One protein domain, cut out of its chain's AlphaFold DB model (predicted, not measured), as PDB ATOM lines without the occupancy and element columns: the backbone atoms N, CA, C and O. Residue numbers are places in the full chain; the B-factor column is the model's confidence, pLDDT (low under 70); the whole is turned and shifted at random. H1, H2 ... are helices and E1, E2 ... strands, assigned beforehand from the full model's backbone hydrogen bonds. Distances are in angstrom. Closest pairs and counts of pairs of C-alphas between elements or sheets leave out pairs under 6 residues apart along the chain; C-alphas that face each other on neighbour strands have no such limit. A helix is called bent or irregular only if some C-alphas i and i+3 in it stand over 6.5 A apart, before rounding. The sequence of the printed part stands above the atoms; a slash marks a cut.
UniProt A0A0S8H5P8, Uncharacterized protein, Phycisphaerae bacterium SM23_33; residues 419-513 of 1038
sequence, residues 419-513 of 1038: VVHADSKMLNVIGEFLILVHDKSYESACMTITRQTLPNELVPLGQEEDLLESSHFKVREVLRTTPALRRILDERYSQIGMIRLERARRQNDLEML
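This is residues 419 to 513 of the 1038 residues of an uncharacterized protein of Phycisphaerae bacterium SM23_33 (UniProt A0A0S8H5P8). A helical hairpin, H1 and H2, makes the body with H3 running beside H1; a small two-strand hairpin, E1 and E2, lies alongside residues 424 to 431 of H1 and residues 471 to 476 of H3, and the arm H4a of a sharply bent helix crosses the end of the body where H1 and H3 finish. From there the second arm, H4b, turns off and runs along an open side of the domain, with short H5 folded back on it, so that the whole has the look of a lopsided U. The printed part has 95 residues with five named helices and two strands, in the order H1 H2 E1 E2 H3 H4 H5; the one sheet, order E1 - E2, is antiparallel, and the class is mostly helix. It is compact, with a radius of gyration of the C-alphas of 13.9 A, and the C-alphas span 39 by 30 by 20 A along their three main axes.

Start at the sheet: strand E1 is residues 458 to 460, and E2, residues 467 to 470, reaches C-alpha 470 at (43.458, -11.860, 12.620). With no residue between, H3 follows as residues 471 to 481, 15.4 A from first to last C-alpha. Go back to Ser 424, with its C-alpha at (55.032, -9.221, 4.117), and you are at the beginning of H1, residues 424 to 438, 20.8 A long. H2 is residues 442 to 450 and measures 12.2 A. H4, residues 483 to 507, was assigned as one helix by its hydrogen bonds but is bent: C-alphas 492 and 495 are 7.6 A apart, where about 5 A is found in a regular helix. Its arms are H4a, residues 483 to 492, 14.4 A, and H4b, residues 495 to 507, 18.5 A. H5, residues 510 to 513, ends with C-alpha 513 at (48.569, -23.244, 22.634).

Look first at the hairpin E1 and E2, antiparallel at 140 degrees, where N 459 and O 469 are 3.0 A apart and N 469 and O 459 also 3.0 A, both within hydrogen-bond range. The closest C-alphas of H1 and E1 are those of Leu 427 and Val 459, at 6.9 A; the closest of E1 and H3 are those of Leu 458 and Ser 471, at 6.7 A. H1 and H3 are close but not clearly touching, Ile 430 and Ser 471 being closest with C-alphas 7.2 A apart, and run the same way at a shallow tilt of 4 degrees. H1 and H2 form a helical hairpin: they touch, with the C-alphas of Phe 433 and Ala 445 closest at 5.1 A, and run opposite ways at a shallow tilt of 25 degrees. Farther out, H2 touches H4a, closest at the C-alphas of Tyr 442 and Leu 485, 5.3 A, at a steep tilt of 65 degrees. H3 and H4a only just touch, with 3 pairs of C-alphas within 8 A, and only at the corner by their link; the closest C-alphas are those of Leu 479 and Arg 486, at 5.6 A. H4a and H4b are about perpendicular, at 75 degrees. H4b touches H5 with residues 501 to 505 alone, the C-alphas of Ala 504 and Met 512 being closest at 6.0 A. H4b is apart from H1 and H3, and only just apart from H2, with a closest distance of 8.3 A. In H1, H2, H3, H4a and H4b every O i to N i+4 pair is within hydrogen-bond range; H5 is too short for such a pair.

Find the two farthest C-alphas at Glu 464 and Arg 506, 40.6 A apart. The printed part has no cut from residue 419 to 513, and no link is long. The mean pLDDT of the printed part is 84.9; look for values under 70 at residue 422 and at residues 461 to 465, between E1 and E2.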
ATOM      1  N   VAL A 419      46.285   2.561  11.167       82.38
ATOM      2  CA  VAL A 419      47.629   2.185  10.715       82.38
ATOM      3  C   VAL A 419      47.733   0.668  10.657       82.38
ATOM      4  O   VAL A 419      47.384  -0.023  11.611       82.38
ATOM      5  N   VAL A 420      48.202   0.147   9.524       75.88
ATOM      6  CA  VAL A 420      48.353  -1.295   9.304       75.88
ATOM      7  C   VAL A 420      49.819  -1.585   9.041       75.88
ATOM      8  O   VAL A 420      50.356  -1.169   8.017       75.88
ATOM      9  N   HIS A 421      50.443  -2.300   9.972       71.50
ATOM     10  CA  HIS A 421      51.775  -2.872   9.805       71.50
ATOM     11  C   HIS A 421      51.583  -4.304   9.331       71.50
ATOM     12  O   HIS A 421      51.279  -5.179  10.135       71.50
ATOM     13  N   ALA A 422      51.654  -4.535   8.024       63.50
ATOM     14  CA  ALA A 422      51.523  -5.885   7.499       63.50
ATOM     15  C   ALA A 422      52.909  -6.522   7.360       63.50
ATOM     16  O   ALA A 422      53.737  -6.039   6.583       63.50
ATOM     17  N   ASP A 423      53.164  -7.615   8.084       71.94
ATOM     18  CA  ASP A 423      54.333  -8.448   7.812       71.94
ATOM     19  C   ASP A 423      54.160  -9.113   6.438       71.94
ATOM     20  O   ASP A 423      53.320  -9.996   6.242       71.94
ATOM     21  N   SER A 424      54.986  -8.682   5.480       74.50
ATOM     22  CA  SER A 424      55.032  -9.221   4.117       74.50
ATOM     23  C   SER A 424      55.133 -10.751   4.075       74.50
ATOM     24  O   SER A 424      54.524 -11.390   3.218       74.50
ATOM     25  N   LYS A 425      55.846 -11.368   5.028       79.06
ATOM     26  CA  LYS A 425      55.997 -12.823   5.093       79.06
ATOM     27  C   LYS A 425      54.692 -13.501   5.502       79.06
ATOM     28  O   LYS A 425      54.350 -14.547   4.954       79.06
ATOM     29  N   MET A 426      53.963 -12.916   6.448       76.75
ATOM     30  CA  MET A 426      52.693 -13.455   6.931       76.75
ATOM     31  C   MET A 426      51.595 -13.317   5.875       76.75
ATOM     32  O   MET A 426      50.894 -14.292   5.595       76.75
ATOM     33  N   LEU A 427      51.520 -12.150   5.227       78.50
ATOM     34  CA  LEU A 427      50.638 -11.911   4.084       78.50
ATOM     35  C   LEU A 427      50.812 -12.975   3.000       78.50
ATOM     36  O   LEU A 427      49.822 -13.520   2.521       78.50
ATOM     37  N   ASN A 428      52.059 -13.317   2.668       83.62
ATOM     38  CA  ASN A 428      52.341 -14.352   1.679       83.62
ATOM     39  C   ASN A 428      51.834 -15.729   2.127       83.62
ATOM     40  O   ASN A 428      51.222 -16.431   1.333       83.62
ATOM     41  N   VAL A 429      52.030 -16.104   3.395       87.06
ATOM     42  CA  VAL A 429      51.630 -17.430   3.902       87.06
ATOM     43  C   VAL A 429      50.114 -17.586   3.979       87.06
ATOM     44  O   VAL A 429      49.582 -18.612   3.554       87.06
ATOM     45  N   ILE A 430      49.398 -16.593   4.516       85.69
ATOM     46  CA  ILE A 430      47.932 -16.662   4.567       85.69
ATOM     47  C   ILE A 430      47.332 -16.476   3.171       85.69
ATOM     48  O   ILE A 430      46.376 -17.169   2.836       85.69
ATOM     49  N   GLY A 431      47.911 -15.608   2.335       85.00
ATOM     50  CA  GLY A 431      47.517 -15.461   0.934       85.00
ATOM     51  C   GLY A 431      47.637 -16.777   0.164       85.00
ATOM     52  O   GLY A 431      46.668 -17.212  -0.453       85.00
ATOM     53  N   GLU A 432      48.778 -17.465   0.279       88.62
ATOM     54  CA  GLU A 432      49.000 -18.792  -0.306       88.62
ATOM     55  C   GLU A 432      47.987 -19.816   0.225       88.62
ATOM     56  O   GLU A 432      47.369 -20.534  -0.557       88.62
ATOM     57  N   PHE A 433      47.752 -19.852   1.542       90.12
ATOM     58  CA  PHE A 433      46.743 -20.730   2.137       90.12
ATOM     59  C   PHE A 433      45.344 -20.490   1.552       90.12
ATOM     60  O   PHE A 433      44.679 -21.448   1.157       90.12
ATOM     61  N   LEU A 434      44.898 -19.234   1.461       89.06
ATOM     62  CA  LEU A 434      43.574 -18.895   0.933       89.06
ATOM     63  C   LEU A 434      43.434 -19.258  -0.553       89.06
ATOM     64  O   LEU A 434      42.390 -19.783  -0.940       89.06
ATOM     65  N   ILE A 435      44.480 -19.051  -1.360       89.25
ATOM     66  CA  ILE A 435      44.515 -19.467  -2.773       89.25
ATOM     67  C   ILE A 435      44.406 -20.991  -2.882       89.25
ATOM     68  O   ILE A 435      43.553 -21.498  -3.604       89.25
ATOM     69  N   LEU A 436      45.199 -21.741  -2.111       91.94
ATOM     70  CA  LEU A 436      45.171 -23.206  -2.136       91.94
ATOM     71  C   LEU A 436      43.815 -23.774  -1.699       91.94
ATOM     72  O   LEU A 436      43.361 -24.776  -2.254       91.94
ATOM     73  N   VAL A 437      43.150 -23.144  -0.726       90.44
ATOM     74  CA  VAL A 437      41.789 -23.522  -0.319       90.44
ATOM     75  C   VAL A 437      40.779 -23.224  -1.425       90.44
ATOM     76  O   VAL A 437      39.944 -24.081  -1.717       90.44
ATOM     77  N   HIS A 438      40.869 -22.053  -2.061       88.81
ATOM     78  CA  HIS A 438      40.018 -21.685  -3.193       88.81
ATOM     79  C   HIS A 438      40.169 -22.673  -4.363       88.81
ATOM     80  O   HIS A 438      39.173 -23.154  -4.905       88.81
ATOM     81  N   ASP A 439      41.405 -23.072  -4.668       91.81
ATOM     82  CA  ASP A 439      41.744 -24.035  -5.723       91.81
ATOM     83  C   ASP A 439      41.489 -25.498  -5.314       91.81
ATOM     84  O   ASP A 439      41.798 -26.430  -6.058       91.81
ATOM     85  N   LYS A 440      40.902 -25.722  -4.129       92.88
ATOM     86  CA  LYS A 440      40.582 -27.040  -3.549       92.88
ATOM     87  C   LYS A 440      41.806 -27.950  -3.354       92.88
ATOM     88  O   LYS A 440      41.659 -29.160  -3.179       92.88
ATOM     89  N   SER A 441      43.009 -27.380  -3.312       93.75
ATOM     90  CA  SER A 441      44.276 -28.063  -3.028       93.75
ATOM     91  C   SER A 441      44.485 -28.199  -1.514       93.75
ATOM     92  O   SER A 441      45.393 -27.623  -0.911       93.75
ATOM     93  N   TYR A 442      43.582 -28.940  -0.867       92.69
ATOM     94  CA  TYR A 442      43.474 -28.979   0.595       92.69
ATOM     95  C   TYR A 442      44.700 -29.569   1.301       92.69
ATOM     96  O   TYR A 442      45.040 -29.129   2.395       92.69
ATOM     97  N   GLU A 443      45.386 -30.540   0.695       90.31
ATOM     98  CA  GLU A 443      46.592 -31.128   1.291       90.31
ATOM     99  C   GLU A 443      47.730 -30.102   1.381       90.31
ATOM    100  O   GLU A 443      48.297 -29.889   2.455       90.31
ATOM    101  N   SER A 444      47.988 -29.385   0.287       91.00
ATOM    102  CA  SER A 444      48.955 -28.287   0.252       91.00
ATOM    103  C   SER A 444      48.558 -27.164   1.212       91.00
ATOM    104  O   SER A 444      49.407 -26.660   1.943       91.00
ATOM    105  N   ALA A 445      47.266 -26.822   1.290       90.94
ATOM    106  CA  ALA A 445      46.767 -25.822   2.234       90.94
ATOM    107  C   ALA A 445      47.060 -26.211   3.698       90.94
ATOM    108  O   ALA A 445      47.587 -25.396   4.460       90.94
ATOM    109  N   CYS A 446      46.792 -27.466   4.083       90.44
ATOM    110  CA  CYS A 446      47.132 -28.002   5.404       90.44
ATOM    111  C   CYS A 446      48.642 -27.950   5.675       90.44
ATOM    112  O   CYS A 446      49.062 -27.592   6.779       90.44
ATOM    113  N   MET A 447      49.480 -28.259   4.682       88.69
ATOM    114  CA  MET A 447      50.935 -28.140   4.820       88.69
ATOM    115  C   MET A 447      51.373 -26.701   5.102       88.69
ATOM    116  O   MET A 447      52.187 -26.479   6.001       88.69
ATOM    117  N   THR A 448      50.829 -25.726   4.375       90.00
ATOM    118  CA  THR A 448      51.187 -24.307   4.521       90.00
ATOM    119  C   THR A 448      50.920 -23.803   5.940       90.00
ATOM    120  O   THR A 448      51.816 -23.229   6.563       90.00
ATOM    121  N   ILE A 449      49.748 -24.100   6.513       88.69
ATOM    122  CA  ILE A 449      49.400 -23.634   7.868       88.69
ATOM    123  C   ILE A 449      50.065 -24.435   8.992       88.69
ATOM    124  O   ILE A 449      50.191 -23.914  10.096       88.69
ATOM    125  N   THR A 450      50.507 -25.675   8.754       87.25
ATOM    126  CA  THR A 450      51.131 -26.517   9.796       87.25
ATOM    127  C   THR A 450      52.653 -26.384   9.861       87.25
ATOM    128  O   THR A 450      53.246 -26.695  10.897       87.25
ATOM    129  N   ARG A 451      53.325 -25.897   8.810       85.00
ATOM    130  CA  ARG A 451      54.799 -25.773   8.765       85.00
ATOM    131  C   ARG A 451      55.388 -24.825   9.807       85.00
ATOM    132  O   ARG A 451      56.499 -25.063  10.270       85.00
ATOM    133  N   GLN A 452      54.649 -23.799  10.207       81.25
ATOM    134  CA  GLN A 452      55.118 -22.782  11.147       81.25
ATOM    135  C   GLN A 452      54.036 -22.406  12.160       81.25
ATOM    136  O   GLN A 452      52.854 -22.684  11.959       81.25
ATOM    137  N   THR A 453      54.439 -21.780  13.262       80.44
ATOM    138  CA  THR A 453      53.508 -21.153  14.206       80.44
ATOM    139  C   THR A 453      52.970 -19.874  13.576       80.44
ATOM    140  O   THR A 453      53.749 -19.070  13.066       80.44
ATOM    141  N   LEU A 454      51.650 -19.687  13.583       79.69
ATOM    142  CA  LEU A 454      51.042 -18.472  13.044       79.69
ATOM    143  C   LEU A 454      50.989 -17.401  14.143       79.69
ATOM    144  O   LEU A 454      50.395 -17.666  15.191       79.69
ATOM    145  N   PRO A 455      51.574 -16.206  13.944       76.50
ATOM    146  CA  PRO A 455      51.369 -15.078  14.848       76.50
ATOM    147  C   PRO A 455      49.956 -14.520  14.662       76.50
ATOM    148  O   PRO A 455      49.420 -14.543  13.555       76.50
ATOM    149  N   ASN A 456      49.347 -14.016  15.732       76.69
ATOM    150  CA  ASN A 456      47.970 -13.526  15.723       76.69
ATOM    151  C   ASN A 456      47.886 -12.028  15.379       76.69
ATOM    152  O   ASN A 456      47.494 -11.209  16.209       76.69
ATOM    153  N   GLU A 457      48.306 -11.683  14.166       80.06
ATOM    154  CA  GLU A 457      48.354 -10.305  13.664       80.06
ATOM    155  C   GLU A 457      47.179 -10.002  12.730       80.06
ATOM    156  O   GLU A 457      46.655 -10.902  12.066       80.06
ATOM    157  N   LEU A 458      46.774  -8.728  12.690       81.81
ATOM    158  CA  LEU A 458      45.749  -8.220  11.779       81.81
ATOM    159  C   LEU A 458      46.339  -8.010  10.393       81.81
ATOM    160  O   LEU A 458      47.265  -7.217  10.228       81.81
ATOM    161  N   VAL A 459      45.753  -8.651   9.390       79.12
ATOM    162  CA  VAL A 459      46.161  -8.468   7.998       79.12
ATOM    163  C   VAL A 459      44.939  -8.320   7.084       79.12
ATOM    164  O   VAL A 459      43.862  -8.825   7.409       79.12
ATOM    165  N   PRO A 460      45.061  -7.576   5.969       76.31
ATOM    166  CA  PRO A 460      43.997  -7.454   4.975       76.31
ATOM    167  C   PRO A 460      43.806  -8.796   4.260       76.31
ATOM    168  O   PRO A 460      44.604  -9.166   3.401       76.31
ATOM    169  N   LEU A 461      42.776  -9.550   4.649       67.50
ATOM    170  CA  LEU A 461      42.479 -10.881   4.110       67.50
ATOM    171  C   LEU A 461      41.119 -10.853   3.426       67.50
ATOM    172  O   LEU A 461      40.092 -10.774   4.088       67.50
ATOM    173  N   GLY A 462      41.105 -10.950   2.098       61.25
ATOM    174  CA  GLY A 462      39.873 -11.045   1.312       61.25
ATOM    175  C   GLY A 462      39.817 -10.061   0.147       61.25
ATOM    176  O   GLY A 462      40.773  -9.341  -0.126       61.25
ATOM    177  N   GLN A 463      38.681 -10.052  -0.555       56.25
ATOM    178  CA  GLN A 463      38.437  -9.111  -1.657       56.25
ATOM    179  C   GLN A 463      38.076  -7.698  -1.167       56.25
ATOM    180  O   GLN A 463      38.206  -6.735  -1.919       56.25
ATOM    181  N   GLU A 464      37.635  -7.555   0.088       66.38
ATOM    182  CA  GLU A 464      37.354  -6.252   0.693       66.38
ATOM    183  C   GLU A 464      38.625  -5.661   1.327       66.38
ATOM    184  O   GLU A 464      38.990  -6.024   2.441       66.38
ATOM    185  N   GLU A 465      39.260  -4.684   0.667       66.94
ATOM    186  CA  GLU A 465      40.446  -3.958   1.185       66.94
ATOM    187  C   GLU A 465      40.230  -3.269   2.552       66.94
ATOM    188  O   GLU A 465      41.184  -2.879   3.231       66.94
ATOM    189  N   ASP A 466      38.969  -3.084   2.948       79.12
ATOM    190  CA  ASP A 466      38.576  -2.377   4.163       79.12
ATOM    191  C   ASP A 466      38.425  -3.303   5.386       79.12
ATOM    192  O   ASP A 466      38.261  -2.806   6.501       79.12
ATOM    193  N   LEU A 467      38.499  -4.630   5.227       86.75
ATOM    194  CA  LEU A 467      38.436  -5.589   6.333       86.75
ATOM    195  C   LEU A 467      39.828  -6.149   6.660       86.75
ATOM    196  O   LEU A 467      40.512  -6.712   5.809       86.75
ATOM    197  N   LEU A 468      40.233  -6.023   7.923       87.06
ATOM    198  CA  LEU A 468      41.418  -6.666   8.480       87.06
ATOM    199  C   LEU A 468      40.978  -7.767   9.433       87.06
ATOM    200  O   LEU A 468      40.185  -7.523  10.344       87.06
ATOM    201  N   GLU A 469      41.539  -8.954   9.271       87.56
ATOM    202  CA  GLU A 469      41.234 -10.106  10.111       87.56
ATOM    203  C   GLU A 469      42.505 -10.623  10.768       87.56
ATOM    204  O   GLU A 469      43.600 -10.544  10.206       87.56
ATOM    205  N   SER A 470      42.360 -11.158  11.976       87.12
ATOM    206  CA  SER A 470      43.458 -11.860  12.620       87.12
ATOM    207  C   SER A 470      43.697 -13.191  11.902       87.12
ATOM    208  O   SER A 470      42.749 -13.889  11.531       87.12
ATOM    209  N   SER A 471      44.959 -13.581  11.715       85.12
ATOM    210  CA  SER A 471      45.296 -14.854  11.051       85.12
ATOM    211  C   SER A 471      44.618 -16.064  11.710       85.12
ATOM    212  O   SER A 471      44.090 -16.939  11.025       85.12
ATOM    213  N   HIS A 472      44.583 -16.101  13.049       86.44
ATOM    214  CA  HIS A 472      43.941 -17.167  13.821       86.44
ATOM    215  C   HIS A 472      42.438 -17.184  13.586       86.44
ATOM    216  O   HIS A 472      41.853 -18.257  13.436       86.44
ATOM    217  N   PHE A 473      41.817 -16.005  13.549       84.94
ATOM    218  CA  PHE A 473      40.396 -15.868  13.279       84.94
ATOM    219  C   PHE A 473      40.058 -16.370  11.871       84.94
ATOM    220  O   PHE A 473      39.165 -17.212  11.738       84.94
ATOM    221  N   LYS A 474      40.834 -15.968  10.856       86.06
ATOM    222  CA  LYS A 474      40.585 -16.352   9.462       86.06
ATOM    223  C   LYS A 474      40.787 -17.839   9.199       86.06
ATOM    224  O   LYS A 474      39.930 -18.483   8.602       86.06
ATOM    225  N   VAL A 475      41.888 -18.422   9.679       88.31
ATOM    226  CA  VAL A 475      42.144 -19.866   9.518       88.31
ATOM    227  C   VAL A 475      41.040 -20.687  10.183       88.31
ATOM    228  O   VAL A 475      40.535 -21.642   9.592       88.31
ATOM    229  N   ARG A 476      40.606 -20.281  11.382       86.06
ATOM    230  CA  ARG A 476      39.502 -20.937  12.088       86.06
ATOM    231  C   ARG A 476      38.193 -20.851  11.310       86.06
ATOM    232  O   ARG A 476      37.462 -21.836  11.238       86.06
ATOM    233  N   GLU A 477      37.889 -19.685  10.746       84.06
ATOM    234  CA  GLU A 477      36.703 -19.481   9.920       84.06
ATOM    235  C   GLU A 477      36.708 -20.409   8.699       84.06
ATOM    236  O   GLU A 477      35.733 -21.129   8.485       84.06
ATOM    237  N   VAL A 478      37.820 -20.463   7.961       88.31
ATOM    238  CA  VAL A 478      37.982 -21.319   6.776       88.31
ATOM    239  C   VAL A 478      37.826 -22.802   7.123       88.31
ATOM    240  O   VAL A 478      37.129 -23.535   6.420       88.31
ATOM    241  N   LEU A 479      38.424 -23.257   8.229       88.75
ATOM    242  CA  LEU A 479      38.284 -24.641   8.703       88.75
ATOM    243  C   LEU A 479      36.849 -24.971   9.135       88.75
ATOM    244  O   LEU A 479      36.393 -26.097   8.940       88.75
ATOM    245  N   ARG A 480      36.123 -23.995   9.695       84.31
ATOM    246  CA  ARG A 480      34.711 -24.140  10.069       84.31
ATOM    247  C   ARG A 480      33.805 -24.235   8.840       84.31
ATOM    248  O   ARG A 480      32.869 -25.030   8.845       84.31
ATOM    249  N   THR A 481      34.058 -23.438   7.802       86.19
ATOM    250  CA  THR A 481      33.237 -23.407   6.577       86.19
ATOM    251  C   THR A 481      33.620 -24.481   5.558       86.19
ATOM    252  O   THR A 481      32.816 -24.782   4.677       86.19
ATOM    253  N   THR A 482      34.792 -25.118   5.704       90.94
ATOM    254  CA  THR A 482      35.317 -26.126   4.764       90.94
ATOM    255  C   THR A 482      35.575 -27.484   5.447       90.94
ATOM    256  O   THR A 482      36.721 -27.822   5.759       90.94
ATOM    257  N   PRO A 483      34.543 -28.335   5.643       88.88
ATOM    258  CA  PRO A 483      34.692 -29.621   6.336       88.88
ATOM    259  C   PRO A 483      35.696 -30.593   5.694       88.88
ATOM    260  O   PRO A 483      36.329 -31.375   6.401       88.88
ATOM    261  N   ALA A 484      35.865 -30.548   4.366       89.50
ATOM    262  CA  ALA A 484      36.804 -31.412   3.644       89.50
ATOM    263  C   ALA A 484      38.272 -31.129   4.018       89.50
ATOM    264  O   ALA A 484      39.035 -32.061   4.267       89.50
ATOM    265  N   LEU A 485      38.641 -29.849   4.130       91.56
ATOM    266  CA  LEU A 485      39.964 -29.415   4.583       91.56
ATOM    267  C   LEU A 485      40.227 -29.888   6.019       91.56
ATOM    268  O   LEU A 485      41.272 -30.470   6.305       91.56
ATOM    269  N   ARG A 486      39.238 -29.705   6.904       89.75
ATOM    270  CA  ARG A 486      39.304 -30.139   8.307       89.75
ATOM    271  C   ARG A 486      39.537 -31.645   8.442       89.75
ATOM    272  O   ARG A 486      40.334 -32.058   9.279       89.75
ATOM    273  N   ARG A 487      38.884 -32.458   7.606       88.62
ATOM    274  CA  ARG A 487      39.058 -33.918   7.597       88.62
ATOM    275  C   ARG A 487      40.497 -34.322   7.268       88.62
ATOM    276  O   ARG A 487      41.089 -35.103   8.000       88.62
ATOM    277  N   ILE A 488      41.073 -33.740   6.215       90.31
ATOM    278  CA  ILE A 488      42.465 -34.005   5.810       90.31
ATOM    279  C   ILE A 488      43.443 -33.562   6.904       90.31
ATOM    280  O   ILE A 488      44.425 -34.254   7.184       90.31
ATOM    281  N   LEU A 489      43.172 -32.417   7.535       90.75
ATOM    282  CA  LEU A 489      43.981 -31.910   8.635       90.75
ATOM    283  C   LEU A 489      43.999 -32.876   9.831       90.75
ATOM    284  O   LEU A 489      45.069 -33.124  10.391       90.75
ATOM    285  N   ASP A 490      42.845 -33.443  10.200       88.75
ATOM    286  CA  ASP A 490      42.763 -34.408  11.300       88.75
ATOM    287  C   ASP A 490      43.433 -35.746  10.937       88.75
ATOM    288  O   ASP A 490      44.269 -36.248  11.687       88.75
ATOM    289  N   GLU A 491      43.156 -36.288   9.748       88.25
ATOM    290  CA  GLU A 491      43.679 -37.594   9.323       88.25
ATOM    291  C   GLU A 491      45.209 -37.600   9.148       88.25
ATOM    292  O   GLU A 491      45.864 -38.571   9.528       88.25
ATOM    293  N   ARG A 492      45.803 -36.529   8.593       86.81
ATOM    294  CA  ARG A 492      47.238 -36.506   8.231       86.81
ATOM    295  C   ARG A 492      48.138 -35.718   9.183       86.81
ATOM    296  O   ARG A 492      49.321 -36.033   9.279       86.81
ATOM    297  N   TYR A 493      47.620 -34.705   9.883       87.69
ATOM    298  CA  TYR A 493      48.457 -33.762  10.646       87.69
ATOM    299  C   TYR A 493      48.139 -33.698  12.148       87.69
ATOM    300  O   TYR A 493      48.921 -33.114  12.904       87.69
ATOM    301  N   SER A 494      47.059 -34.329  12.623       84.31
ATOM    302  CA  SER A 494      46.645 -34.280  14.038       84.31
ATOM    303  C   SER A 494      47.714 -34.825  14.994       84.31
ATOM    304  O   SER A 494      47.953 -34.239  16.050       84.31
ATOM    305  N   GLN A 495      48.462 -35.868  14.602       87.38
ATOM    306  CA  GLN A 495      49.553 -36.419  15.421       87.38
ATOM    307  C   GLN A 495      50.689 -35.406  15.646       87.38
ATOM    308  O   GLN A 495      51.202 -35.279  16.758       87.38
ATOM    309  N   ILE A 496      51.039 -34.626  14.618       87.31
ATOM    310  CA  ILE A 496      52.021 -33.538  14.731       87.31
ATOM    311  C   ILE A 496      51.483 -32.445  15.664       87.31
ATOM    312  O   ILE A 496      52.221 -31.934  16.511       87.31
ATOM    313  N   GLY A 497      50.192 -32.114  15.544       86.75
ATOM    314  CA  GLY A 497      49.502 -31.191  16.446       86.75
ATOM    315  C   GLY A 497      49.566 -31.638  17.910       86.75
ATOM    316  O   GLY A 497      49.885 -30.829  18.780       86.75
ATOM    317  N   MET A 498      49.361 -32.931  18.183       90.12
ATOM    318  CA  MET A 498      49.442 -33.505  19.533       90.12
ATOM    319  C   MET A 498      50.858 -33.432  20.125       90.12
ATOM    320  O   MET A 498      51.012 -33.020  21.273       90.12
ATOM    321  N   ILE A 499      51.901 -33.734  19.342       90.56
ATOM    322  CA  ILE A 499      53.302 -33.610  19.800       90.56
ATOM    323  C   ILE A 499      53.620 -32.155  20.175       90.56
ATOM    324  O   ILE A 499      54.232 -31.872  21.209       90.56
ATOM    325  N   ARG A 500      53.174 -31.203  19.347       90.25
ATOM    326  CA  ARG A 500      53.343 -29.770  19.616       90.25
ATOM    327  C   ARG A 500      52.556 -29.318  20.842       90.25
ATOM    328  O   ARG A 500      53.068 -28.509  21.612       90.25
ATOM    329  N   LEU A 501      51.354 -29.853  21.044       91.25
ATOM    330  CA  LEU A 501      50.529 -29.578  22.216       91.25
ATOM    331  C   LEU A 501      51.214 -30.036  23.506       91.25
ATOM    332  O   LEU A 501      51.258 -29.276  24.472       91.25
ATOM    333  N   GLU A 502      51.774 -31.247  23.533       91.50
ATOM    334  CA  GLU A 502      52.507 -31.745  24.702       91.50
ATOM    335  C   GLU A 502      53.717 -30.870  25.022       91.50
ATOM    336  O   GLU A 502      53.931 -30.503  26.180       91.50
ATOM    337  N   ARG A 503      54.477 -30.476  23.993       90.88
ATOM    338  CA  ARG A 503      55.591 -29.537  24.148       90.88
ATOM    339  C   ARG A 503      55.116 -28.197  24.711       90.88
ATOM    340  O   ARG A 503      55.707 -27.714  25.673       90.88
ATOM    341  N   ALA A 504      54.036 -27.636  24.166       90.94
ATOM    342  CA  ALA A 504      53.477 -26.364  24.616       90.94
ATOM    343  C   ALA A 504      52.987 -26.434  26.072       90.94
ATOM    344  O   ALA A 504      53.270 -25.530  26.854       90.94
ATOM    345  N   ARG A 505      52.329 -27.531  26.477       90.31
ATOM    346  CA  ARG A 505      51.914 -27.762  27.873       90.31
ATOM    347  C   ARG A 505      53.121 -27.859  28.815       90.31
ATOM    348  O   ARG A 505      53.107 -27.223  29.863       90.31
ATOM    349  N   ARG A 506      54.178 -28.592  28.437       89.62
ATOM    350  CA  ARG A 506      55.412 -28.717  29.246       89.62
ATOM    351  C   ARG A 506      56.163 -27.393  29.387       89.62
ATOM    352  O   ARG A 506      56.711 -27.120  30.446       89.62
ATOM    353  N   GLN A 507      56.190 -26.587  28.327       90.38
ATOM    354  CA  GLN A 507      56.878 -25.292  28.299       90.38
ATOM    355  C   GLN A 507      56.001 -24.137  28.802       90.38
ATOM    356  O   GLN A 507      56.481 -23.012  28.898       90.38
ATOM    357  N   ASN A 508      54.730 -24.405  29.131       85.50
ATOM    358  CA  ASN A 508      53.715 -23.394  29.436       85.50
ATOM    359  C   ASN A 508      53.643 -22.287  28.358       85.50
ATOM    360  O   ASN A 508      53.437 -21.110  28.657       85.50
ATOM    361  N   ASP A 509      53.828 -22.678  27.092       88.38
ATOM    362  CA  ASP A 509      53.850 -21.779  25.938       88.38
ATOM    363  C   ASP A 509      52.416 -21.450  25.500       88.38
ATOM    364  O   ASP A 509      51.750 -22.203  24.780       88.38
ATOM    365  N   LEU A 510      51.922 -20.312  25.986       85.19
ATOM    366  CA  LEU A 510      50.556 -19.860  25.746       85.19
ATOM    367  C   LEU A 510      50.300 -19.508  24.275       85.19
ATOM    368  O   LEU A 510      49.205 -19.774  23.774       85.19
ATOM    369  N   GLU A 511      51.270 -18.904  23.590       83.75
ATOM    370  CA  GLU A 511      51.103 -18.495  22.192       83.75
ATOM    371  C   GLU A 511      51.050 -19.716  21.280       83.75
ATOM    372  O   GLU A 511      50.187 -19.799  20.402       83.75
ATOM    373  N   MET A 512      51.864 -20.733  21.568       88.06
ATOM    374  CA  MET A 512      51.775 -22.009  20.869       88.06
ATOM    375  C   MET A 512      50.429 -22.702  21.111       88.06
ATOM    376  O   MET A 512      49.824 -23.203  20.165       88.06
ATOM    377  N   LEU A 513      49.902 -22.693  22.344       88.69
ATOM    378  CA  LEU A 513      48.569 -23.244  22.634       88.69
ATOM    379  C   LEU A 513      47.458 -22.522  21.858       88.69
ATOM    380  O   LEU A 513      46.565 -23.177  21.321       88.69
TER     381      LEU A 513